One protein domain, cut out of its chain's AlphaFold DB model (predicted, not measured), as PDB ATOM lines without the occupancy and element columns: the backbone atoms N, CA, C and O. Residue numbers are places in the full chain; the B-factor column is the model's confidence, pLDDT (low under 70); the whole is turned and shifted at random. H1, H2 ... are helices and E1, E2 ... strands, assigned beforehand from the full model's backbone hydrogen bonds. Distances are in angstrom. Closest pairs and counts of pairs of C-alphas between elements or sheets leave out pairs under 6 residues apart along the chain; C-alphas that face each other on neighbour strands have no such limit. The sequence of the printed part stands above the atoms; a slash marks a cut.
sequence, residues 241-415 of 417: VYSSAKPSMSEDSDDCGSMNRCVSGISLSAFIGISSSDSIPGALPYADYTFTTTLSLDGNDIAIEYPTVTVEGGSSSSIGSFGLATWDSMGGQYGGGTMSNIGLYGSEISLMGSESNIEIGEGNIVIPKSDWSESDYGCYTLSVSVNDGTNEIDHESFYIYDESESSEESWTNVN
ATOM      1  N   VAL A 241     122.825 129.374 130.966       95.44
ATOM      2  CA  VAL A 241     123.392 128.362 131.856       95.44
ATOM      3  C   VAL A 241     124.499 127.643 131.098       95.44
ATOM      4  O   VAL A 241     124.387 127.419 129.893       95.44
ATOM      5  N   TYR A 242     125.579 127.312 131.792       95.31
ATOM      6  CA  TYR A 242     126.669 126.502 131.267       95.31
ATOM      7  C   TYR A 242     127.153 125.545 132.356       95.31
ATOM      8  O   TYR A 242     127.227 125.915 133.525       95.31
ATOM      9  N   SER A 243     127.479 124.308 131.991       94.56
ATOM     10  CA  SER A 243     127.913 123.267 132.926       94.56
ATOM     11  C   SER A 243     129.312 122.766 132.579       94.56
ATOM     12  O   SER A 243     129.715 122.757 131.414       94.56
ATOM     13  N   SER A 244     130.084 122.392 133.600       94.00
ATOM     14  CA  SER A 244     131.427 121.843 133.424       94.00
ATOM     15  C   SER A 244     131.752 120.801 134.485       94.00
ATOM     16  O   SER A 244     131.516 121.020 135.670       94.00
ATOM     17  N   ALA A 245     132.341 119.687 134.060       94.00
ATOM     18  CA  ALA A 245     132.835 118.619 134.911       94.00
ATOM     19  C   ALA A 245     134.347 118.450 134.699       94.00
ATOM     20  O   ALA A 245     134.804 118.192 133.579       94.00
ATOM     21  N   LYS A 246     135.136 118.614 135.765       92.12
ATOM     22  CA  LYS A 246     136.599 118.477 135.747       92.12
ATOM     23  C   LYS A 246     137.038 117.291 136.607       92.12
ATOM     24  O   LYS A 246     136.690 117.260 137.789       92.12
ATOM     25  N   PRO A 247     137.823 116.348 136.064       90.50
ATOM     26  CA  PRO A 247     138.272 115.182 136.808       90.50
ATOM     27  C   PRO A 247     139.322 115.571 137.852       90.50
ATOM     28  O   PRO A 247     140.191 116.412 137.614       90.50
ATOM     29  N   SER A 248     139.260 114.897 138.990       89.62
ATOM     30  CA  SER A 248     140.327 114.805 139.976       89.62
ATOM     31  C   SER A 248     141.158 113.588 139.624       89.62
ATOM     32  O   SER A 248     140.630 112.480 139.656       89.62
ATOM     33  N   MET A 249     142.423 113.781 139.266       88.00
ATOM     34  CA  MET A 249     143.314 112.664 138.967       88.00
ATOM     35  C   MET A 249     144.159 112.335 140.199       88.00
ATOM     36  O   MET A 249     144.516 113.229 140.961       88.00
ATOM     37  N   SER A 250     144.461 111.055 140.395       86.25
ATOM     38  CA  SER A 250     145.394 110.566 141.412       86.25
ATOM     39  C   SER A 250     146.432 109.660 140.757       86.25
ATOM     40  O   SER A 250     146.154 108.994 139.757       86.25
ATOM     41  N   GLU A 251     147.638 109.667 141.313       86.94
ATOM     42  CA  GLU A 251     148.714 108.708 141.026       86.94
ATOM     43  C   GLU A 251     148.993 107.823 142.259       86.94
ATOM     44  O   GLU A 251     149.928 107.020 142.258       86.94
ATOM     45  N   ASP A 252     148.206 107.979 143.336       84.00
ATOM     46  CA  ASP A 252     148.346 107.166 144.539       84.00
ATOM     47  C   ASP A 252     147.790 105.761 144.288       84.00
ATOM     48  O   ASP A 252     146.664 105.570 143.824       84.00
ATOM     49  N   SER A 253     148.588 104.751 144.625       82.06
ATOM     50  CA  SER A 253     148.184 103.352 144.531       82.06
ATOM     51  C   SER A 253     147.016 102.998 145.452       82.06
ATOM     52  O   SER A 253     146.317 102.026 145.171       82.06
ATOM     53  N   ASP A 254     146.804 103.753 146.536       81.81
ATOM     54  CA  ASP A 254     145.668 103.531 147.435       81.81
ATOM     55  C   ASP A 254     144.332 103.917 146.767       81.81
ATOM     56  O   ASP A 254     143.327 103.237 146.990       81.81
ATOM     57  N   ASP A 255     144.340 104.916 145.877       79.56
ATOM     58  CA  ASP A 255     143.168 105.348 145.103       79.56
ATOM     59  C   ASP A 255     143.023 104.553 143.796       79.56
ATOM     60  O   ASP A 255     141.928 104.158 143.397       79.56
ATOM     61  N   CYS A 256     144.150 104.308 143.121       82.75
ATOM     62  CA  CYS A 256     144.195 103.806 141.747       82.75
ATOM     63  C   CYS A 256     144.466 102.306 141.626       82.75
ATOM     64  O   CYS A 256     144.412 101.740 140.527       82.75
ATOM     65  N   GLY A 257     144.761 101.632 142.739       84.62
ATOM     66  CA  GLY A 257     145.065 100.208 142.768       84.62
ATOM     67  C   GLY A 257     146.264  99.860 141.885       84.62
ATOM     68  O   GLY A 257     147.414 100.097 142.249       84.62
ATOM     69  N   SER A 258     146.002  99.232 140.735       84.19
ATOM     70  CA  SER A 258     147.035  98.847 139.763       84.19
ATOM     71  C   SER A 258     147.237  99.842 138.618       84.19
ATOM     72  O   SER A 258     148.122  99.607 137.794       84.19
ATOM     73  N   MET A 259     146.417 100.892 138.523       85.50
ATOM     74  CA  MET A 259     146.571 101.931 137.503       85.50
ATOM     75  C   MET A 259     147.718 102.874 137.867       85.50
ATOM     76  O   MET A 259     147.974 103.128 139.041       85.50
ATOM     77  N   ASN A 260     148.391 103.414 136.849       86.44
ATOM     78  CA  ASN A 260     149.412 104.446 137.041       86.44
ATOM     79  C   ASN A 260     148.778 105.800 137.373       86.44
ATOM     80  O   ASN A 260     149.371 106.599 138.090       86.44
ATOM     81  N   ARG A 261     147.585 106.052 136.823       88.25
ATOM     82  CA  ARG A 261     146.807 107.264 137.052       88.25
ATOM     83  C   ARG A 261     145.323 106.969 136.887       88.25
ATOM     84  O   ARG A 261     144.938 106.339 135.903       88.25
ATOM     85  N   CYS A 262     144.499 107.428 137.815       89.50
ATOM     86  CA  CYS A 262     143.057 107.204 137.793       89.50
ATOM     87  C   CYS A 262     142.282 108.459 138.196       89.50
ATOM     88  O   CYS A 262     142.831 109.381 138.799       89.50
ATOM     89  N   VAL A 263     140.990 108.479 137.886       90.38
ATOM     90  CA  VAL A 263     140.039 109.463 138.388       90.38
ATOM     91  C   VAL A 263     139.687 109.102 139.831       90.38
ATOM     92  O   VAL A 263     139.034 108.091 140.088       90.38
ATOM     93  N   SER A 264     140.091 109.947 140.778       89.62
ATOM     94  CA  SER A 264     139.741 109.818 142.200       89.62
ATOM     95  C   SER A 264     138.440 110.537 142.565       89.62
ATOM     96  O   SER A 264     137.826 110.238 143.584       89.62
ATOM     97  N   GLY A 265     137.964 111.455 141.721       90.81
ATOM     98  CA  GLY A 265     136.723 112.199 141.937       90.81
ATOM     99  C   GLY A 265     136.438 113.206 140.829       90.81
ATOM    100  O   GLY A 265     137.140 113.253 139.817       90.81
ATOM    101  N   ILE A 266     135.421 114.043 141.017       92.25
ATOM    102  CA  ILE A 266     135.056 115.077 140.043       92.25
ATOM    103  C   ILE A 266     134.656 116.385 140.714       92.25
ATOM    104  O   ILE A 266     134.008 116.408 141.759       92.25
ATOM    105  N   SER A 267     135.059 117.491 140.097       92.06
ATOM    106  CA  SER A 267     134.576 118.832 140.408       92.06
ATOM    107  C   SER A 267     133.516 119.212 139.384       92.06
ATOM    108  O   SER A 267     133.788 119.221 138.180       92.06
ATOM    109  N   LEU A 268     132.308 119.499 139.859       93.88
ATOM    110  CA  LEU A 268     131.212 119.982 139.030       93.88
ATOM    111  C   LEU A 268     131.075 121.494 139.242       93.88
ATOM    112  O   LEU A 268     131.062 121.966 140.377       93.88
ATOM    113  N   SER A 269     130.951 122.247 138.156       93.69
ATOM    114  CA  SER A 269     130.676 123.684 138.183       93.69
ATOM    115  C   SER A 269     129.435 123.982 137.349       93.69
ATOM    116  O   SER A 269     129.315 123.523 136.208       93.69
ATOM    117  N   ALA A 270     128.542 124.794 137.906       95.44
ATOM    118  CA  ALA A 270     127.447 125.419 137.181       95.44
ATOM    119  C   ALA A 270     127.759 126.908 137.014       95.44
ATOM    120  O   ALA A 270     128.148 127.575 137.966       95.44
ATOM    121  N   PHE A 271     127.601 127.434 135.810       95.50
ATOM    122  CA  PHE A 271     127.711 128.858 135.528       95.50
ATOM    123  C   PHE A 271     126.318 129.343 135.167       95.50
ATOM    124  O   PHE A 271     125.757 128.902 134.164       95.50
ATOM    125  N   ILE A 272     125.747 130.207 135.996       95.56
ATOM    126  CA  ILE A 272     124.352 130.634 135.869       95.56
ATOM    127  C   ILE A 272     124.314 132.153 135.846       95.56
ATOM    128  O   ILE A 272     124.904 132.817 136.700       95.56
ATOM    129  N   GLY A 273     123.625 132.713 134.858       94.62
ATOM    130  CA  GLY A 273     123.386 134.143 134.841       94.62
ATOM    131  C   GLY A 273     122.884 134.665 133.507       94.62
ATOM    132  O   GLY A 273     121.982 134.090 132.893       94.62
ATOM    133  N   ILE A 274     123.448 135.787 133.066       92.88
ATOM    134  CA  ILE A 274     123.000 136.468 131.853       92.88
ATOM    135  C   ILE A 274     123.777 136.019 130.617       92.88
ATOM    136  O   ILE A 274     124.991 135.829 130.673       92.88
ATOM    137  N   SER A 275     123.103 135.876 129.478       90.69
ATOM    138  CA  SER A 275     123.765 135.579 128.205       90.69
ATOM    139  C   SER A 275     124.866 136.602 127.910       90.69
ATOM    140  O   SER A 275     124.612 137.810 127.928       90.69
ATOM    141  N   SER A 276     126.070 136.119 127.610       83.62
ATOM    142  CA  SER A 276     127.214 136.946 127.229       83.62
ATOM    143  C   SER A 276     127.674 136.595 125.806       83.62
ATOM    144  O   SER A 276     127.154 135.672 125.178       83.62
ATOM    145  N   SER A 277     128.617 137.362 125.252       74.50
ATOM    146  CA  SER A 277     129.250 137.010 123.971       74.50
ATOM    147  C   SER A 277     130.175 135.794 124.071       74.50
ATOM    148  O   SER A 277     130.554 135.240 123.040       74.50
ATOM    149  N   ASP A 278     130.549 135.412 125.292       70.12
ATOM    150  CA  ASP A 278     131.329 134.220 125.592       70.12
ATOM    151  C   ASP A 278     130.388 133.050 125.924       70.12
ATOM    152  O   ASP A 278     129.205 133.233 126.202       70.12
ATOM    153  N   SER A 279     130.904 131.817 125.924       76.12
ATOM    154  CA  SER A 279     130.116 130.643 126.332       76.12
ATOM    155  C   SER A 279     129.771 130.637 127.827       76.12
ATOM    156  O   SER A 279     128.908 129.875 128.248       76.12
ATOM    157  N   ILE A 280     130.450 131.464 128.632       89.56
ATOM    158  CA  ILE A 280     130.233 131.575 130.075       89.56
ATOM    159  C   ILE A 280     129.254 132.732 130.348       89.56
ATOM    160  O   ILE A 280     129.523 133.865 129.931       89.56
ATOM    161  N   PRO A 281     128.136 132.488 131.056       93.25
ATOM    162  CA  PRO A 281     127.196 133.534 131.448       93.25
ATOM    163  C   PRO A 281     127.847 134.655 132.269       93.25
ATOM    164  O   PRO A 281     128.773 134.419 133.044       93.25
ATOM    165  N   GLY A 282     127.339 135.879 132.142       92.81
ATOM    166  CA  GLY A 282     127.669 136.987 133.038       92.81
ATOM    167  C   GLY A 282     127.010 136.820 134.409       92.81
ATOM    168  O   GLY A 282     125.958 136.198 134.526       92.81
ATOM    169  N   ALA A 283     127.627 137.382 135.446       92.25
ATOM    170  CA  ALA A 283     127.149 137.315 136.825       92.25
ATOM    171  C   ALA A 283     125.798 138.023 137.046       92.25
ATOM    172  O   ALA A 283     125.551 139.078 136.465       92.25
ATOM    173  N   LEU A 284     124.983 137.477 137.955       93.81
ATOM    174  CA  LEU A 284     123.733 138.073 138.438       93.81
ATOM    175  C   LEU A 284     123.685 138.041 139.980       93.81
ATOM    176  O   LEU A 284     123.206 137.067 140.553       93.81
ATOM    177  N   PRO A 285     124.203 139.069 140.677       94.25
ATOM    178  CA  PRO A 285     124.249 139.084 142.144       94.25
ATOM    179  C   PRO A 285     122.893 139.365 142.820       94.25
ATOM    180  O   PRO A 285     122.770 139.144 144.021       94.25
ATOM    181  N   TYR A 286     121.890 139.835 142.073       94.69
ATOM    182  CA  TYR A 286     120.545 140.184 142.564       94.69
ATOM    183  C   TYR A 286     119.449 139.206 142.100       94.69
ATOM    184  O   TYR A 286     118.261 139.479 142.273       94.69
ATOM    185  N   ALA A 287     119.836 138.104 141.454       94.38
ATOM    186  CA  ALA A 287     118.904 137.108 140.943       94.38
ATOM    187  C   ALA A 287     118.592 136.048 142.000       94.38
ATOM    188  O   ALA A 287     119.512 135.486 142.598       94.38
ATOM    189  N   ASP A 288     117.307 135.734 142.138       95.25
ATOM    190  CA  ASP A 288     116.823 134.596 142.910       95.25
ATOM    191  C   ASP A 288     116.531 133.439 141.958       95.25
ATOM    192  O   ASP A 288     115.807 133.599 140.973       95.25
ATOM    193  N   TYR A 289     117.097 132.267 142.224       96.69
ATOM    194  CA  TYR A 289     116.848 131.082 141.406       96.69
ATOM    195  C   TYR A 289     117.169 129.795 142.153       96.69
ATOM    196  O   TYR A 289     117.907 129.759 143.135       96.69
ATOM    197  N   THR A 290     116.624 128.699 141.644       97.69
ATOM    198  CA  THR A 290     116.947 127.342 142.085       97.69
ATOM    199  C   THR A 290     117.494 126.547 140.918       97.69
ATOM    200  O   THR A 290     117.117 126.794 139.775       97.69
ATOM    201  N   PHE A 291     118.387 125.597 141.177       97.81
ATOM    202  CA  PHE A 291     118.849 124.700 140.126       97.81
ATOM    203  C   PHE A 291     119.157 123.297 140.629       97.81
ATOM    204  O   PHE A 291     119.495 123.079 141.797       97.81
ATOM    205  N   THR A 292     119.038 122.339 139.719       97.62
ATOM    206  CA  THR A 292     119.380 120.933 139.931       97.62
ATOM    207  C   THR A 292     120.494 120.522 138.989       97.62
ATOM    208  O   THR A 292     120.507 120.937 137.830       97.62
ATOM    209  N   THR A 293     121.393 119.671 139.479       97.56
ATOM    210  CA  THR A 293     122.523 119.161 138.701       97.56
ATOM    211  C   THR A 293     122.568 117.644 138.782       97.56
ATOM    212  O   THR A 293     122.593 117.074 139.874       97.56
ATOM    213  N   THR A 294     122.631 116.988 137.627       97.06
ATOM    214  CA  THR A 294     122.680 115.528 137.527       97.06
ATOM    215  C   THR A 294     123.790 115.112 136.573       97.06
ATOM    216  O   THR A 294     123.896 115.634 135.466       97.06
ATOM    217  N   LEU A 295     124.618 114.164 137.008       97.12
ATOM    218  CA  LEU A 295     125.601 113.487 136.173       97.12
ATOM    219  C   LEU A 295     125.076 112.078 135.873       97.12
ATOM    220  O   LEU A 295     124.905 111.283 136.799       97.12
ATOM    221  N   SER A 296     124.827 111.764 134.604       96.81
ATOM    222  CA  SER A 296     124.312 110.460 134.166       96.81
ATOM    223  C   SER A 296     125.287 109.729 133.248       96.81
ATOM    224  O   SER A 296     125.842 110.350 132.342       96.81
ATOM    225  N   LEU A 297     125.430 108.421 133.430       95.62
ATOM    226  CA  LEU A 297     126.155 107.496 132.568       95.62
ATOM    227  C   LEU A 297     125.219 106.921 131.492       95.62
ATOM    228  O   LEU A 297     124.095 106.500 131.779       95.62
ATOM    229  N   ASP A 298     125.682 106.941 130.241       91.44
ATOM    230  CA  ASP A 298     125.019 106.386 129.053       91.44
ATOM    231  C   ASP A 298     123.533 106.793 128.915       91.44
ATOM    232  O   ASP A 298     122.693 106.075 128.362       91.44
ATOM    233  N   GLY A 299     123.211 107.987 129.430       81.00
ATOM    234  CA  GLY A 299     121.913 108.657 129.340       81.00
ATOM    235  C   GLY A 299     120.783 108.081 130.200       81.00
ATOM    236  O   GLY A 299     119.682 108.623 130.155       81.00
ATOM    237  N   ASN A 300     121.008 107.007 130.964       83.31
ATOM    238  CA  ASN A 300     119.950 106.368 131.762       83.31
ATOM    239  C   ASN A 300     120.311 106.192 133.236       83.31
ATOM    240  O   ASN A 300     119.413 106.237 134.078       83.31
ATOM    241  N   ASP A 301     121.588 105.988 133.546       93.44
ATOM    242  CA  ASP A 301     122.014 105.619 134.888       93.44
ATOM    243  C   ASP A 301     122.574 106.845 135.612       93.44
ATOM    244  O   ASP A 301     123.439 107.552 135.101       93.44
ATOM    245  N   ILE A 302     122.049 107.156 136.795       95.69
ATOM    246  CA  ILE A 302     122.454 108.349 137.546       95.69
ATOM    247  C   ILE A 302     123.741 108.033 138.305       95.69
ATOM    248  O   ILE A 302     123.729 107.236 139.240       95.69
ATOM    249  N   ALA A 303     124.838 108.692 137.934       95.62
ATOM    250  CA  ALA A 303     126.106 108.605 138.647       95.62
ATOM    251  C   ALA A 303     126.112 109.520 139.880       95.62
ATOM    252  O   ALA A 303     126.478 109.089 140.973       95.62
ATOM    253  N   ILE A 304     125.675 110.775 139.716       95.81
ATOM    254  CA  ILE A 304     125.588 111.772 140.792       95.81
ATOM    255  C   ILE A 304     124.285 112.558 140.646       95.81
ATOM    256  O   ILE A 304     124.018 113.142 139.597       95.81
ATOM    257  N   GLU A 305     123.517 112.639 141.727       95.56
ATOM    258  CA  GLU A 305     122.384 113.554 141.869       95.56
ATOM    259  C   GLU A 305     122.748 114.601 142.926       95.56
ATOM    260  O   GLU A 305     122.775 114.304 144.119       95.56
ATOM    261  N   TYR A 306     123.108 115.813 142.491       96.31
ATOM    262  CA  TYR A 306     123.473 116.873 143.427       96.31
ATOM    263  C   TYR A 306     122.206 117.459 144.070       96.31
ATOM    264  O   TYR A 306     121.223 117.693 143.358       96.31
ATOM    265  N   PRO A 307     122.211 117.744 145.384       96.56
ATOM    266  CA  PRO A 307     121.089 118.394 146.052       96.56
ATOM    267  C   PRO A 307     120.694 119.707 145.371       96.56
ATOM    268  O   PRO A 307     121.553 120.453 144.905       96.56
ATOM    269  N   THR A 308     119.396 120.018 145.340       97.19
ATOM    270  CA  THR A 308     118.913 121.286 144.777       97.19
ATOM    271  C   THR A 308     119.589 122.467 145.467       97.19
ATOM    272  O   THR A 308     119.559 122.580 146.695       97.19
ATOM    273  N   VAL A 309     120.166 123.358 144.664       97.81
ATOM    274  CA  VAL A 309     120.791 124.588 145.142       97.81
ATOM    275  C   VAL A 309     119.788 125.725 145.007       97.81
ATOM    276  O   VAL A 309     119.183 125.901 143.952       97.81
ATOM    277  N   THR A 310     119.613 126.497 146.075       97.75
ATOM    278  CA  THR A 310     118.807 127.724 146.097       97.75
ATOM    279  C   THR A 310     119.730 128.920 146.245       97.75
ATOM    280  O   THR A 310     120.557 128.931 147.156       97.75
ATOM    281  N   VAL A 311     119.599 129.902 145.358       97.19
ATOM    282  CA  VAL A 311     120.347 131.158 145.381       97.19
ATOM    283  C   VAL A 311     119.395 132.296 145.715       97.19
ATOM    284  O   VAL A 311     118.399 132.483 145.021       97.19
ATOM    285  N   GLU A 312     119.728 133.039 146.767       95.81
ATOM    286  CA  GLU A 312     119.061 134.283 147.163       95.81
ATOM    287  C   GLU A 312     119.991 135.462 146.844       95.81
ATOM    288  O   GLU A 312     121.120 135.521 147.339       95.81
ATOM    289  N   GLY A 313     119.550 136.370 145.978       93.88
ATOM    290  CA  GLY A 313     120.292 137.549 145.544       93.88
ATOM    291  C   GLY A 313     120.237 138.709 146.543       93.88
ATOM    292  O   GLY A 313     119.484 138.699 147.511       93.88
ATOM    293  N   GLY A 314     121.051 139.739 146.302       91.31
ATOM    294  CA  GLY A 314     120.954 141.014 147.027       91.31
ATOM    295  C   GLY A 314     121.612 141.038 148.413       91.31
ATOM    296  O   GLY A 314     121.409 141.968 149.185       91.31
ATOM    297  N   SER A 315     122.452 140.062 148.764       92.38
ATOM    298  CA  SER A 315     123.289 140.199 149.963       92.38
ATOM    299  C   SER A 315     124.415 141.205 149.713       92.38
ATOM    300  O   SER A 315     125.010 141.209 148.640       92.38
ATOM    301  N   SER A 316     124.768 142.034 150.701       88.81
ATOM    302  CA  SER A 316     125.817 143.055 150.559       88.81
ATOM    303  C   SER A 316     127.036 142.799 151.452       88.81
ATOM    304  O   SER A 316     126.970 142.204 152.532       88.81
ATOM    305  N   SER A 317     128.208 143.229 150.977       87.25
ATOM    306  CA  SER A 317     129.465 143.235 151.731       87.25
ATOM    307  C   SER A 317     130.291 144.474 151.391       87.25
ATOM    308  O   SER A 317     130.010 145.186 150.431       87.25
ATOM    309  N   SER A 318     131.396 144.695 152.110       85.31
ATOM    310  CA  SER A 318     132.319 145.807 151.829       85.31
ATOM    311  C   SER A 318     132.966 145.775 150.438       85.31
ATOM    312  O   SER A 318     133.637 146.734 150.065       85.31
ATOM    313  N   ILE A 319     132.851 144.661 149.710       84.81
ATOM    314  CA  ILE A 319     133.441 144.463 148.379       84.81
ATOM    315  C   ILE A 319     132.393 144.402 147.257       84.81
ATOM    316  O   ILE A 319     132.781 144.298 146.097       84.81
ATOM    317  N   GLY A 320     131.102 144.508 147.586       85.19
ATOM    318  CA  GLY A 320     129.994 144.504 146.631       85.19
ATOM    319  C   GLY A 320     128.852 143.574 147.035       85.19
ATOM    320  O   GLY A 320     128.943 142.859 148.044       85.19
ATOM    321  N   SER A 321     127.791 143.598 146.228       90.31
ATOM    322  CA  SER A 321     126.620 142.733 146.375       90.31
ATOM    323  C   SER A 321     126.849 141.359 145.744       90.31
ATOM    324  O   SER A 321     127.603 141.217 144.777       90.31
ATOM    325  N   PHE A 322     126.232 140.335 146.319       93.50
ATOM    326  CA  PHE A 322     126.404 138.932 145.971       93.50
ATOM    327  C   PHE A 322     125.141 138.130 146.306       93.50
ATOM    328  O   PHE A 322     124.334 138.535 147.138       93.50
ATOM    329  N   GLY A 323     125.007 136.958 145.693       93.69
ATOM    330  CA  GLY A 323     124.011 135.960 146.058       93.69
ATOM    331  C   GLY A 323     124.545 134.946 147.071       93.69
ATOM    332  O   GLY A 323     125.742 134.620 147.095       93.69
ATOM    333  N   LEU A 324     123.643 134.425 147.896       95.12
ATOM    334  CA  LEU A 324     123.885 133.344 148.839       95.12
ATOM    335  C   LEU A 324     123.306 132.045 148.277       95.12
ATOM    336  O   LEU A 324     122.094 131.916 148.139       95.12
ATOM    337  N   ALA A 325     124.164 131.070 147.983       96.06
ATOM    338  CA  ALA A 325     123.734 129.731 147.598       96.06
ATOM    339  C   ALA A 325     123.622 128.822 148.826       96.06
ATOM    340  O   ALA A 325     124.512 128.816 149.681       96.06
ATOM    341  N   THR A 326     122.568 128.012 148.886       96.88
ATOM    342  CA  THR A 326     122.326 127.019 149.939       96.88
ATOM    343  C   THR A 326     121.841 125.695 149.353       96.88
ATOM    344  O   THR A 326     121.146 125.677 148.339       96.88
ATOM    345  N   TRP A 327     122.233 124.580 149.968       96.44
ATOM    346  CA  TRP A 327     121.831 123.224 149.579       96.44
ATOM    347  C   TRP A 327     121.953 122.256 150.767       96.44
ATOM    348  O   TRP A 327     122.578 122.571 151.783       96.44
ATOM    349  N   ASP A 328     121.360 121.063 150.661       96.12
ATOM    350  CA  ASP A 328     121.515 120.023 151.686       96.12
ATOM    351  C   ASP A 328     122.916 119.401 151.605       96.12
ATOM    352  O   ASP A 328     123.286 118.808 150.597       96.12
ATOM    353  N   SER A 329     123.715 119.505 152.668       91.19
ATOM    354  CA  SER A 329     125.061 118.923 152.695       91.19
ATOM    355  C   SER A 329     125.074 117.394 152.770       91.19
ATOM    356  O   SER A 329     126.148 116.800 152.654       91.19
ATOM    357  N   MET A 330     123.925 116.750 153.014       91.56
ATOM    358  CA  MET A 330     123.790 115.295 153.159       91.56
ATOM    359  C   MET A 330     124.763 114.716 154.199       91.56
ATOM    360  O   MET A 330     125.393 113.679 154.009       91.56
ATOM    361  N   GLY A 331     124.919 115.420 155.324       86.69
ATOM    362  CA  GLY A 331     125.845 115.022 156.389       86.69
ATOM    363  C   GLY A 331     127.323 115.298 156.086       86.69
ATOM    364  O   GLY A 331     128.182 114.742 156.767       86.69
ATOM    365  N   GLY A 332     127.616 116.163 155.109       86.06
ATOM    366  CA  GLY A 332     128.967 116.584 154.718       86.06
ATOM    367  C   GLY A 332     129.462 115.995 153.393       86.06
ATOM    368  O   GLY A 332     130.558 116.344 152.962       86.06
ATOM    369  N   GLN A 333     128.666 115.143 152.738       87.75
ATOM    370  CA  GLN A 333     128.967 114.588 151.413       87.75
ATOM    371  C   GLN A 333     129.134 115.688 150.354       87.75
ATOM    372  O   GLN A 333     130.001 115.600 149.489       87.75
ATOM    373  N   TYR A 334     128.334 116.751 150.455       88.88
ATOM    374  CA  TYR A 334     128.353 117.885 149.529       88.88
ATOM    375  C   TYR A 334     128.844 119.165 150.216       88.88
ATOM    376  O   TYR A 334     128.265 120.242 150.082       88.88
ATOM    377  N   GLY A 335     129.904 119.054 151.015       85.69
ATOM    378  CA  GLY A 335     130.554 120.188 151.662       85.69
ATOM    379  C   GLY A 335     129.715 120.824 152.773       85.69
ATOM    380  O   GLY A 335     129.053 120.145 153.555       85.69
ATOM    381  N   GLY A 336     129.786 122.155 152.884       85.94
ATOM    382  CA  GLY A 336     129.155 122.911 153.973       85.94
ATOM    383  C   GLY A 336     127.657 123.189 153.804       85.94
ATOM    384  O   GLY A 336     127.025 123.612 154.769       85.94
ATOM    385  N   GLY A 337     127.089 122.968 152.612       90.00
ATOM    386  CA  GLY A 337     125.690 123.306 152.308       90.00
ATOM    387  C   GLY A 337     125.433 124.793 152.037       90.00
ATOM    388  O   GLY A 337     124.278 125.203 151.951       90.00
ATOM    389  N   THR A 338     126.479 125.624 151.949       92.12
ATOM    390  CA  THR A 338     126.355 127.076 151.734       92.12
ATOM    391  C   THR A 338     127.555 127.656 150.987       92.12
ATOM    392  O   THR A 338     128.692 127.263 151.262       92.12
ATOM    393  N   MET A 339     127.334 128.664 150.142       91.19
ATOM    394  CA  MET A 339     128.380 129.454 149.483       91.19
ATOM    395  C   MET A 339     127.970 130.933 149.409       91.19
ATOM    396  O   MET A 339     126.875 131.259 148.960       91.19
ATOM    397  N   SER A 340     128.853 131.831 149.856       86.88
ATOM    398  CA  SER A 340     128.623 133.281 149.916       86.88
ATOM    399  C   SER A 340     129.631 134.017 149.034       86.88
ATOM    400  O   SER A 340     130.786 134.150 149.442       86.88
ATOM    401  N   ASN A 341     129.210 134.437 147.837       89.81
ATOM    402  CA  ASN A 341     129.973 135.212 146.830       89.81
ATOM    403  C   ASN A 341     129.400 135.041 145.405       89.81
ATOM    404  O   ASN A 341     130.087 135.372 144.432       89.81
ATOM    405  N   ILE A 342     128.178 134.520 145.247       92.50
ATOM    406  CA  ILE A 342     127.618 134.260 143.918       92.50
ATOM    407  C   ILE A 342     127.452 135.590 143.181       92.50
ATOM    408  O   ILE A 342     126.932 136.556 143.731       92.50
ATOM    409  N   GLY A 343     127.954 135.678 141.952       89.12
ATOM    410  CA  GLY A 343     127.912 136.911 141.167       89.12
ATOM    411  C   GLY A 343     129.000 137.944 141.499       89.12
ATOM    412  O   GLY A 343     129.183 138.880 140.725       89.12
ATOM    413  N   LEU A 344     129.771 137.770 142.581       88.31
ATOM    414  CA  LEU A 344     130.818 138.723 142.973       88.31
ATOM    415  C   LEU A 344     132.103 138.566 142.145       88.31
ATOM    416  O   LEU A 344     132.738 139.549 141.767       88.31
ATOM    417  N   TYR A 345     132.487 137.317 141.864       87.00
ATOM    418  CA  TYR A 345     133.698 136.972 141.104       87.00
ATOM    419  C   TYR A 345     133.395 136.301 139.757       87.00
ATOM    420  O   TYR A 345     134.294 135.761 139.117       87.00
ATOM    421  N   GLY A 346     132.135 136.338 139.324       90.38
ATOM    422  CA  GLY A 346     131.650 135.659 138.126       90.38
ATOM    423  C   GLY A 346     130.350 134.903 138.386       90.38
ATOM    424  O   GLY A 346     129.762 135.000 139.460       90.38
ATOM    425  N   SER A 347     129.902 134.166 137.376       92.88
ATOM    426  CA  SER A 347     128.691 133.336 137.406       92.88
ATOM    427  C   SER A 347     128.936 131.910 137.904       92.88
ATOM    428  O   SER A 347     127.988 131.132 137.986       92.88
ATOM    429  N   GLU A 348     130.191 131.546 138.189       93.38
ATOM    430  CA  GLU A 348     130.552 130.192 138.602       93.38
ATOM    431  C   GLU A 348     130.053 129.880 140.012       93.38
ATOM    432  O   GLU A 348     130.319 130.607 140.970       93.38
ATOM    433  N   ILE A 349     129.397 128.734 140.125       93.38
ATOM    434  CA  ILE A 349     128.999 128.082 141.360       93.38
ATOM    435  C   ILE A 349     129.679 126.718 141.363       93.38
ATOM    436  O   ILE A 349     129.314 125.818 140.600       93.38
ATOM    437  N   SER A 350     130.705 126.576 142.201       91.25
ATOM    438  CA  SER A 350     131.397 125.299 142.373       91.25
ATOM    439  C   SER A 350     130.573 124.390 143.284       91.25
ATOM    440  O   SER A 350     130.285 124.740 144.430       91.25
ATOM    441  N   LEU A 351     130.181 123.226 142.773       91.88
ATOM    442  CA  LEU A 351     129.398 122.243 143.513       91.88
ATOM    443  C   LEU A 351     130.356 121.420 144.374       91.88
ATOM    444  O   LEU A 351     131.071 120.543 143.887       91.88
ATOM    445  N   MET A 352     130.399 121.756 145.661       87.62
ATOM    446  CA  MET A 352     131.331 121.160 146.614       87.62
ATOM    447  C   MET A 352     131.015 119.680 146.848       87.62
ATOM    448  O   MET A 352     129.845 119.323 147.004       87.62
ATOM    449  N   GLY A 353     132.054 118.847 146.942       87.31
ATOM    450  CA  GLY A 353     131.962 117.479 147.464       87.31
ATOM    451  C   GLY A 353     132.484 117.344 148.898       87.31
ATOM    452  O   GLY A 353     132.319 118.257 149.708       87.31
ATOM    453  N   SER A 354     133.130 116.221 149.212       85.50
ATOM    454  CA  SER A 354     133.587 115.870 150.566       85.50
ATOM    455  C   SER A 354     135.115 115.862 150.732       85.50
ATOM    456  O   SER A 354     135.601 115.929 151.864       85.50
ATOM    457  N   GLU A 355     135.885 115.855 149.638       83.12
ATOM    458  CA  GLU A 355     137.348 115.734 149.668       83.12
ATOM    459  C   GLU A 355     138.054 116.923 149.015       83.12
ATOM    460  O   GLU A 355     137.654 117.398 147.959       83.12
ATOM    461  N   SER A 356     139.137 117.417 149.617       75.31
ATOM    462  CA  SER A 356     139.940 118.493 149.023       75.31
ATOM    463  C   SER A 356     140.971 117.931 148.044       75.31
ATOM    464  O   SER A 356     141.802 117.125 148.461       75.31
ATOM    465  N   ASN A 357     141.009 118.426 146.802       66.88
ATOM    466  CA  ASN A 357     142.091 118.112 145.867       66.88
ATOM    467  C   ASN A 357     142.815 119.380 145.380       66.88
ATOM    468  O   ASN A 357     142.244 120.226 144.695       66.88
ATOM    469  N   ILE A 358     144.108 119.470 145.704       59.78
ATOM    470  CA  ILE A 358     144.994 120.589 145.354       59.78
ATOM    471  C   ILE A 358     145.287 120.653 143.843       59.78
ATOM    472  O   ILE A 358     145.521 121.742 143.322       59.78
ATOM    473  N   GLU A 359     145.245 119.533 143.116       60.88
ATOM    474  CA  GLU A 359     145.544 119.474 141.677       60.88
ATOM    475  C   GLU A 359     144.473 120.137 140.802       60.88
ATOM    476  O   GLU A 359     144.783 120.634 139.720       60.88
ATOM    477  N   ILE A 360     143.225 120.208 141.278       58.94
ATOM    478  CA  ILE A 360     142.151 120.964 140.609       58.94
ATOM    479  C   ILE A 360     142.198 122.451 141.003       58.94
ATOM    480  O   ILE A 360     141.606 123.295 140.330       58.94
ATOM    481  N   GLY A 361     142.925 122.791 142.070       51.41
ATOM    482  CA  GLY A 361     143.131 124.137 142.604       51.41
ATOM    483  C   GLY A 361     143.130 124.132 144.135       51.41
ATOM    484  O   GLY A 361     142.435 123.333 144.760       51.41
ATOM    485  N   GLU A 362     143.905 125.021 144.764       42.62
ATOM    486  CA  GLU A 362     143.914 125.151 146.228       42.62
ATOM    487  C   GLU A 362     142.494 125.440 146.754       42.62
ATOM    488  O   GLU A 362     141.915 126.481 146.455       42.62
ATOM    489  N   GLY A 363     141.936 124.515 147.543       51.56
ATOM    490  CA  GLY A 363     140.608 124.655 148.151       51.56
ATOM    491  C   GLY A 363     139.439 124.080 147.344       51.56
ATOM    492  O   GLY A 363     138.305 124.194 147.802       51.56
ATOM    493  N   ASN A 364     139.686 123.434 146.199       63.59
ATOM    494  CA  ASN A 364     138.625 122.777 145.436       63.59
ATOM    495  C   ASN A 364     138.207 121.461 146.098       63.59
ATOM    496  O   ASN A 364     139.022 120.555 146.299       63.59
ATOM    497  N   ILE A 365     136.925 121.390 146.461       78.69
ATOM    498  CA  ILE A 365     136.320 120.242 147.128       78.69
ATOM    499  C   ILE A 365     135.587 119.407 146.078       78.69
ATOM    500  O   ILE A 365     134.617 119.871 145.480       78.69
ATOM    501  N   VAL A 366     136.068 118.192 145.843       87.62
ATOM    502  CA  VAL A 366     135.591 117.268 144.813       87.62
ATOM    503  C   VAL A 366     134.640 116.240 145.399       87.62
ATOM    504  O   VAL A 366     134.719 115.905 146.582       87.62
ATOM    505  N   ILE A 367     133.746 115.727 144.558       91.62
ATOM    506  CA  ILE A 367     132.906 114.576 144.885       91.62
ATOM    507  C   ILE A 367     133.745 113.327 144.576       91.62
ATOM    508  O   ILE A 367     134.016 113.074 143.392       91.62
ATOM    509  N   PRO A 368     134.209 112.580 145.593       90.69
ATOM    510  CA  PRO A 368     135.078 111.432 145.378       90.69
ATOM    511  C   PRO A 368     134.335 110.346 144.608       90.69
ATOM    512  O   PRO A 368     133.116 110.207 144.713       90.69
ATOM    513  N   LYS A 369     135.070 109.545 143.835       89.69
ATOM    514  CA  LYS A 369     134.497 108.476 143.005       89.69
ATOM    515  C   LYS A 369     133.730 107.441 143.842       89.69
ATOM    516  O   LYS A 369     132.770 106.857 143.358       89.69
ATOM    517  N   SER A 370     134.105 107.256 145.110       88.56
ATOM    518  CA  SER A 370     133.392 106.388 146.060       88.56
ATOM    519  C   SER A 370     131.967 106.838 146.387       88.56
ATOM    520  O   SER A 370     131.174 106.012 146.835       88.56
ATOM    521  N   ASP A 371     131.647 108.116 146.174       90.31
ATOM    522  CA  ASP A 371     130.323 108.690 146.430       90.31
ATOM    523  C   ASP A 371     129.405 108.627 145.193       90.31
ATOM    524  O   ASP A 371     128.267 109.097 145.243       90.31
ATOM    525  N   TRP A 372     129.882 108.066 144.075       92.50
ATOM    526  CA  TRP A 372     129.097 107.928 142.852       92.50
ATOM    527  C   TRP A 372     128.271 106.646 142.923       92.50
ATOM    528  O   TRP A 372     128.758 105.597 143.344       92.50
ATOM    529  N   SER A 373     127.016 106.721 142.489       93.25
ATOM    530  CA  SER A 373     126.161 105.531 142.402       93.25
ATOM    531  C   SER A 373     126.590 104.615 141.256       93.25
ATOM    532  O   SER A 373     126.514 103.398 141.389       93.25
ATOM    533  N   GLU A 374     127.094 105.208 140.175       92.06
ATOM    534  CA  GLU A 374     127.642 104.528 139.005       92.06
ATOM    535  C   GLU A 374     128.963 105.195 138.623       92.06
ATOM    536  O   GLU A 374     129.043 106.421 138.541       92.06
ATOM    537  N   SER A 375     130.011 104.395 138.426       90.75
ATOM    538  CA  SER A 375     131.373 104.892 138.175       90.75
ATOM    539  C   SER A 375     132.105 104.124 137.069       90.75
ATOM    540  O   SER A 375     133.338 104.098 137.044       90.75
ATOM    541  N   ASP A 376     131.352 103.439 136.208       92.62
ATOM    542  CA  ASP A 376     131.879 102.642 135.102       92.62
ATOM    543  C   ASP A 376     132.356 103.530 133.942       92.62
ATOM    544  O   ASP A 376     131.976 104.696 133.817       92.62
ATOM    545  N   TYR A 377     133.209 102.980 133.078       93.81
ATOM    546  CA  TYR A 377     133.614 103.654 131.844       93.81
ATOM    547  C   TYR A 377     132.429 103.808 130.891       93.81
ATOM    548  O   TYR A 377     131.625 102.890 130.734       93.81
ATOM    549  N   GLY A 378     132.373 104.938 130.195       94.62
ATOM    550  CA  GLY A 378     131.300 105.233 129.255       94.62
ATOM    551  C   GLY A 378     131.156 106.723 128.998       94.62
ATOM    552  O   GLY A 378     132.098 107.500 129.203       94.62
ATOM    553  N   CYS A 379     129.982 107.119 128.512       96.31
ATOM    554  CA  CYS A 379     129.704 108.513 128.210       96.31
ATOM    555  C   CYS A 379     128.862 109.159 129.309       96.31
ATOM    556  O   CYS A 379     127.716 108.786 129.545       96.31
ATOM    557  N   TYR A 380     129.437 110.157 129.969       97.38
ATOM    558  CA  TYR A 380     128.809 110.922 131.031       97.38
ATOM    559  C   TYR A 380     128.189 112.205 130.480       97.38
ATOM    560  O   TYR A 380     128.832 112.958 129.749       97.38
ATOM    561  N   THR A 381     126.952 112.482 130.879       97.44
ATOM    562  CA  THR A 381     126.231 113.726 130.585       97.44
ATOM    563  C   THR A 381     125.992 114.481 131.885       97.44
ATOM    564  O   THR A 381     125.428 113.921 132.822       97.44
ATOM    565  N   LEU A 382     126.448 115.732 131.957       97.12
ATOM    566  CA  LEU A 382     126.183 116.651 133.060       97.12
ATOM    567  C   LEU A 382     125.080 117.627 132.652       97.12
ATOM    568  O   LEU A 382     125.337 118.568 131.892       97.12
ATOM    569  N   SER A 383     123.896 117.440 133.219       96.81
ATOM    570  CA  SER A 383     122.730 118.288 132.985       96.81
ATOM    571  C   SER A 383     122.521 119.224 134.175       96.81
ATOM    572  O   SER A 383     122.504 118.790 135.329       96.81
ATOM    573  N   VAL A 384     122.381 120.517 133.892       97.75
ATOM    574  CA  VAL A 384     122.021 121.557 134.865       97.75
ATOM    575  C   VAL A 384     120.719 122.190 134.405       97.75
ATOM    576  O   VAL A 384     120.656 122.663 133.273       97.75
ATOM    577  N   SER A 385     119.721 122.211 135.284       97.25
ATOM    578  CA  SER A 385     118.408 122.816 135.042       97.25
ATOM    579  C   SER A 385     118.156 123.915 136.059       97.25
ATOM    580  O   SER A 385     118.272 123.672 137.262       97.25
ATOM    581  N   VAL A 386     117.861 125.125 135.587       97.62
ATOM    582  CA  VAL A 386     117.665 126.324 136.411       97.62
ATOM    583  C   VAL A 386     116.231 126.807 136.295       97.62
ATOM    584  O   VAL A 386     115.698 126.902 135.194       97.62
ATOM    585  N   ASN A 387     115.646 127.190 137.426       95.75
ATOM    586  CA  ASN A 387     114.325 127.786 137.534       95.75
ATOM    587  C   ASN A 387     114.398 129.084 138.354       95.75
ATOM    588  O   ASN A 387     114.723 129.051 139.544       95.75
ATOM    589  N   ASP A 388     114.081 130.213 137.718       90.56
ATOM    590  CA  ASP A 388     114.037 131.554 138.331       90.56
ATOM    591  C   ASP A 388     112.607 132.010 138.698       90.56
ATOM    592  O   ASP A 388     112.346 133.176 138.979       90.56
ATOM    593  N   GLY A 389     111.641 131.087 138.666       86.25
ATOM    594  CA  GLY A 389     110.220 131.345 138.897       86.25
ATOM    595  C   GLY A 389     109.454 131.808 137.655       86.25
ATOM    596  O   GLY A 389     108.223 131.709 137.634       86.25
ATOM    597  N   THR A 390     110.150 132.260 136.608       79.19
ATOM    598  CA  THR A 390     109.546 132.719 135.347       79.19
ATOM    599  C   THR A 390     109.875 131.812 134.168       79.19
ATOM    600  O   THR A 390     109.008 131.571 133.325       79.19
ATOM    601  N   ASN A 391     111.096 131.277 134.129       85.44
ATOM    602  CA  ASN A 391     111.627 130.454 133.055       85.44
ATOM    603  C   ASN A 391     112.370 129.236 133.610       85.44
ATOM    604  O   ASN A 391     112.872 129.241 134.733       85.44
ATOM    605  N   GLU A 392     112.457 128.205 132.773       92.75
ATOM    606  CA  GLU A 392     113.293 127.028 132.991       92.75
ATOM    607  C   GLU A 392     114.349 126.986 131.881       92.75
ATOM    608  O   GLU A 392     114.015 127.129 130.698       92.75
ATOM    609  N   ILE A 393     115.624 126.894 132.262       94.62
ATOM    610  CA  ILE A 393     116.764 126.934 131.338       94.62
ATOM    611  C   ILE A 393     117.707 125.790 131.669       94.62
ATOM    612  O   ILE A 393     118.202 125.690 132.792       94.62
ATOM    613  N   ASP A 394     118.016 124.992 130.653       95.19
ATOM    614  CA  ASP A 394     118.847 123.804 130.790       95.19
ATOM    615  C   ASP A 394     120.151 123.925 130.001       95.19
ATOM    616  O   ASP A 394     120.215 124.558 128.942       95.19
ATOM    617  N   HIS A 395     121.193 123.262 130.495       95.81
ATOM    618  CA  HIS A 395     122.436 123.051 129.765       95.81
ATOM    619  C   HIS A 395     122.999 121.655 130.021       95.81
ATOM    620  O   HIS A 395     123.092 121.215 131.168       95.81
ATOM    621  N   GLU A 396     123.469 121.007 128.956       95.75
ATOM    622  CA  GLU A 396     124.129 119.704 129.015       95.75
ATOM    623  C   GLU A 396     125.570 119.792 128.511       95.75
ATOM    624  O   GLU A 396     125.860 120.445 127.506       95.75
ATOM    625  N   SER A 397     126.484 119.115 129.203       96.06
ATOM    626  CA  SER A 397     127.857 118.895 128.742       96.06
ATOM    627  C   SER A 397     128.202 117.409 128.772       96.06
ATOM    628  O   SER A 397     127.730 116.671 129.633       96.06
ATOM    629  N   PHE A 398     129.019 116.967 127.816       96.75
ATOM    630  CA  PHE A 398     129.286 115.547 127.577       96.75
ATOM    631  C   PHE A 398     130.762 115.213 127.783       96.75
ATOM    632  O   PHE A 398     131.653 115.983 127.402       96.75
ATOM    633  N   TYR A 399     131.023 114.045 128.365       96.56
ATOM    634  CA  TYR A 399     132.357 113.586 128.724       96.56
ATOM    635  C   TYR A 399     132.520 112.093 128.456       96.56
ATOM    636  O   TYR A 399     131.673 111.296 128.841       96.56
ATOM    637  N   ILE A 400     133.626 111.699 127.831       96.25
ATOM    638  CA  ILE A 400     134.019 110.292 127.715       96.25
ATOM    639  C   ILE A 400     134.979 109.969 128.850       96.25
ATOM    640  O   ILE A 400     136.011 110.634 128.985       96.25
ATOM    641  N   TYR A 401     134.625 108.952 129.634       94.75
ATOM    642  CA  TYR A 401     135.470 108.366 130.663       94.75
ATOM    643  C   TYR A 401     135.940 106.985 130.206       94.75
ATOM    644  O   TYR A 401     135.120 106.082 130.020       94.75
ATOM    645  N   ASP A 402     137.245 106.822 129.996       93.50
ATOM    646  CA  ASP A 402     137.833 105.595 129.461       93.50
ATOM    647  C   ASP A 402     139.196 105.253 130.080       93.50
ATOM    648  O   ASP A 402     139.821 106.051 130.781       93.50
ATOM    649  N   GLU A 403     139.649 104.029 129.811       90.00
ATOM    650  CA  GLU A 403     140.985 103.548 130.150       90.00
ATOM    651  C   GLU A 403     141.861 103.513 128.896       90.00
ATOM    652  O   GLU A 403     141.522 102.894 127.883       90.00
ATOM    653  N   SER A 404     143.026 104.145 128.974       79.50
ATOM    654  CA  SER A 404     144.051 104.064 127.938       79.50
ATOM    655  C   SER A 404     144.857 102.762 128.030       79.50
ATOM    656  O   SER A 404     145.012 102.166 129.095       79.50
ATOM    657  N   GLU A 405     145.486 102.353 126.920       70.62
ATOM    658  CA  GLU A 405     146.351 101.157 126.876       70.62
ATOM    659  C   GLU A 405     147.572 101.228 127.827       70.62
ATOM    660  O   GLU A 405     148.268 100.230 128.021       70.62
ATOM    661  N   SER A 406     147.845 102.397 128.418       75.06
ATOM    662  CA  SER A 406     148.928 102.668 129.372       75.06
ATOM    663  C   SER A 406     148.548 102.496 130.852       75.06
ATOM    664  O   SER A 406     149.354 102.853 131.714       75.06
ATOM    665  N   SER A 407     147.368 101.937 131.159       82.00
ATOM    666  CA  SER A 407     146.831 101.864 132.532       82.00
ATOM    667  C   SER A 407     146.654 103.254 133.156       82.00
ATOM    668  O   SER A 407     146.991 103.481 134.319       82.00
ATOM    669  N   GLU A 408     146.178 104.196 132.338       89.81
ATOM    670  CA  GLU A 408     145.796 105.543 132.758       89.81
ATOM    671  C   GLU A 408     144.344 105.791 132.371       89.81
ATOM    672  O   GLU A 408     143.964 105.526 131.227       89.81
ATOM    673  N   GLU A 409     143.554 106.325 133.290       92.00
ATOM    674  CA  GLU A 409     142.190 106.748 132.999       92.00
ATOM    675  C   GLU A 409     142.158 108.169 132.421       92.00
ATOM    676  O   GLU A 409     142.983 109.026 132.759       92.00
ATOM    677  N   SER A 410     141.190 108.433 131.547       90.50
ATOM    678  CA  SER A 410     141.019 109.725 130.886       90.50
ATOM    679  C   SER A 410     139.586 110.233 131.017       90.50
ATOM    680  O   SER A 410     138.638 109.458 131.050       90.50
ATOM    681  N   TRP A 411     139.431 111.555 131.099       93.12
ATOM    682  CA  TRP A 411     138.134 112.231 131.135       93.12
ATOM    683  C   TRP A 411     138.150 113.363 130.115       93.12
ATOM    684  O   TRP A 411     138.803 114.394 130.309       93.12
ATOM    685  N   THR A 412     137.461 113.150 129.000       94.00
ATOM    686  CA  THR A 412     137.572 114.009 127.820       94.00
ATOM    687  C   THR A 412     136.239 114.664 127.508       94.00
ATOM    688  O   THR A 412     135.251 113.978 127.281       94.00
ATOM    689  N   ASN A 413     136.211 115.998 127.448       94.25
ATOM    690  CA  ASN A 413     135.030 116.731 126.998       94.25
ATOM    691  C   ASN A 413     134.778 116.488 125.501       94.25
ATOM    692  O   ASN A 413     135.690 116.615 124.680       94.25
ATOM    693  N   VAL A 414     133.539 116.144 125.160       95.56
ATOM    694  CA  VAL A 414     133.098 115.842 123.794       95.56
ATOM    695  C   VAL A 414     131.822 116.616 123.455       95.56
ATOM    696  O   VAL A 414     131.176 117.195 124.321       95.56
ATOM    697  N   ASN A 415     131.442 116.626 122.176       91.88
ATOM    698  CA  ASN A 415     130.250 117.346 121.711       91.88
ATOM    699  C   ASN A 415     128.934 116.580 121.932       91.88
ATOM    700  O   ASN A 415     127.875 117.121 121.626       91.88
TER     701      ASN A 415
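AT A GLANCE: This is residues 241 to 415 of the 417 residues of an uncharacterized protein of Candidatus Poseidoniales archaeon (UniProt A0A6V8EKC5). A long sheet, E6 E5 E4 E3 E9 E10 E11, curls like part of a barrel, and in its hollow runs a smaller sheet: the long pair E1 and E2, with short E7 and E8 beside E2. The small sheet comes closest to E9, E10 and E11; the tiny helix H1 sits at one end, and the turn between E4 and E5 reaches out at the other. The printed part has 175 residues, in the order E1 H1 E2 E3 E4 E5 E6 E7 E8 E9 E10 E11; both sheets are antiparallel and the class is mostly strand. It is compact, with a radius of gyration of the C-alphas of 16.6 A, yet elongated, spanning 50 by 31 by 30 A.

HOW THE PARTS SIT: Start at E1, residues 241 to 250, and compare E2, residues 262 to 273: they are antiparallel at 161 degrees, with N 244 and O 269 2.9 A apart. H1, residues 253 to 256, only grazes this branched sheet; it is too short for an O i to N i+4 pair, and its one O i to N i+3 pair is not within hydrogen-bond range. E2 bends by 51 degrees at residue 265. On the other side of E2 from E1 look for E7, residues 348 to 351, with N 270 and O 349 3.0 A apart, and E8, residues 365 to 368, with N 266 and O 367 2.9 A apart. E3, E4, E5 and E6, residues 289 to 297, 301 to 317, 320 to 326 and 338 to 342, form a meander, each strand the antiparallel neighbour of the one before, in three hairpins: see N 291 and O 309, 2.9 A, N 312 and O 324, 3.0 A, and N 325 and O 339, 2.9 A. E9, E10 and E11, residues 378 to 387, 392 to 404 and 408 to 414, form another in two hairpins: see N 382 and O 397, 2.8 A, and N 400 and O 412, 2.9 A. E3 and E9 are antiparallel neighbours, with N 294 and O 383 2.9 A apart. Between the sheets, the closest C-alphas of E1 and E10 are those of Tyr 242 and His 395, 5.7 A apart.

IN THESE COORDINATES: Find C-alpha 241 at (123.392, 128.362, 131.856); E1 runs 29.9 A from there and E2 33.5 A. E4 is 41.9 A long, bending by 73 degrees at residue 314; E10 is 38.7 A. E11 ends at C-alpha 414, (133.098, 115.842, 123.794).

THE WHOLE: The C-alphas farthest apart, of Ser 318 and Glu 405, are 53.0 A apart. The printed part has no cut. The links E2 to E3, E5 to E6 and E7 to E8 are long. Mean pLDDT of the printed part is 89.4; residues 357 to 364 are under 70.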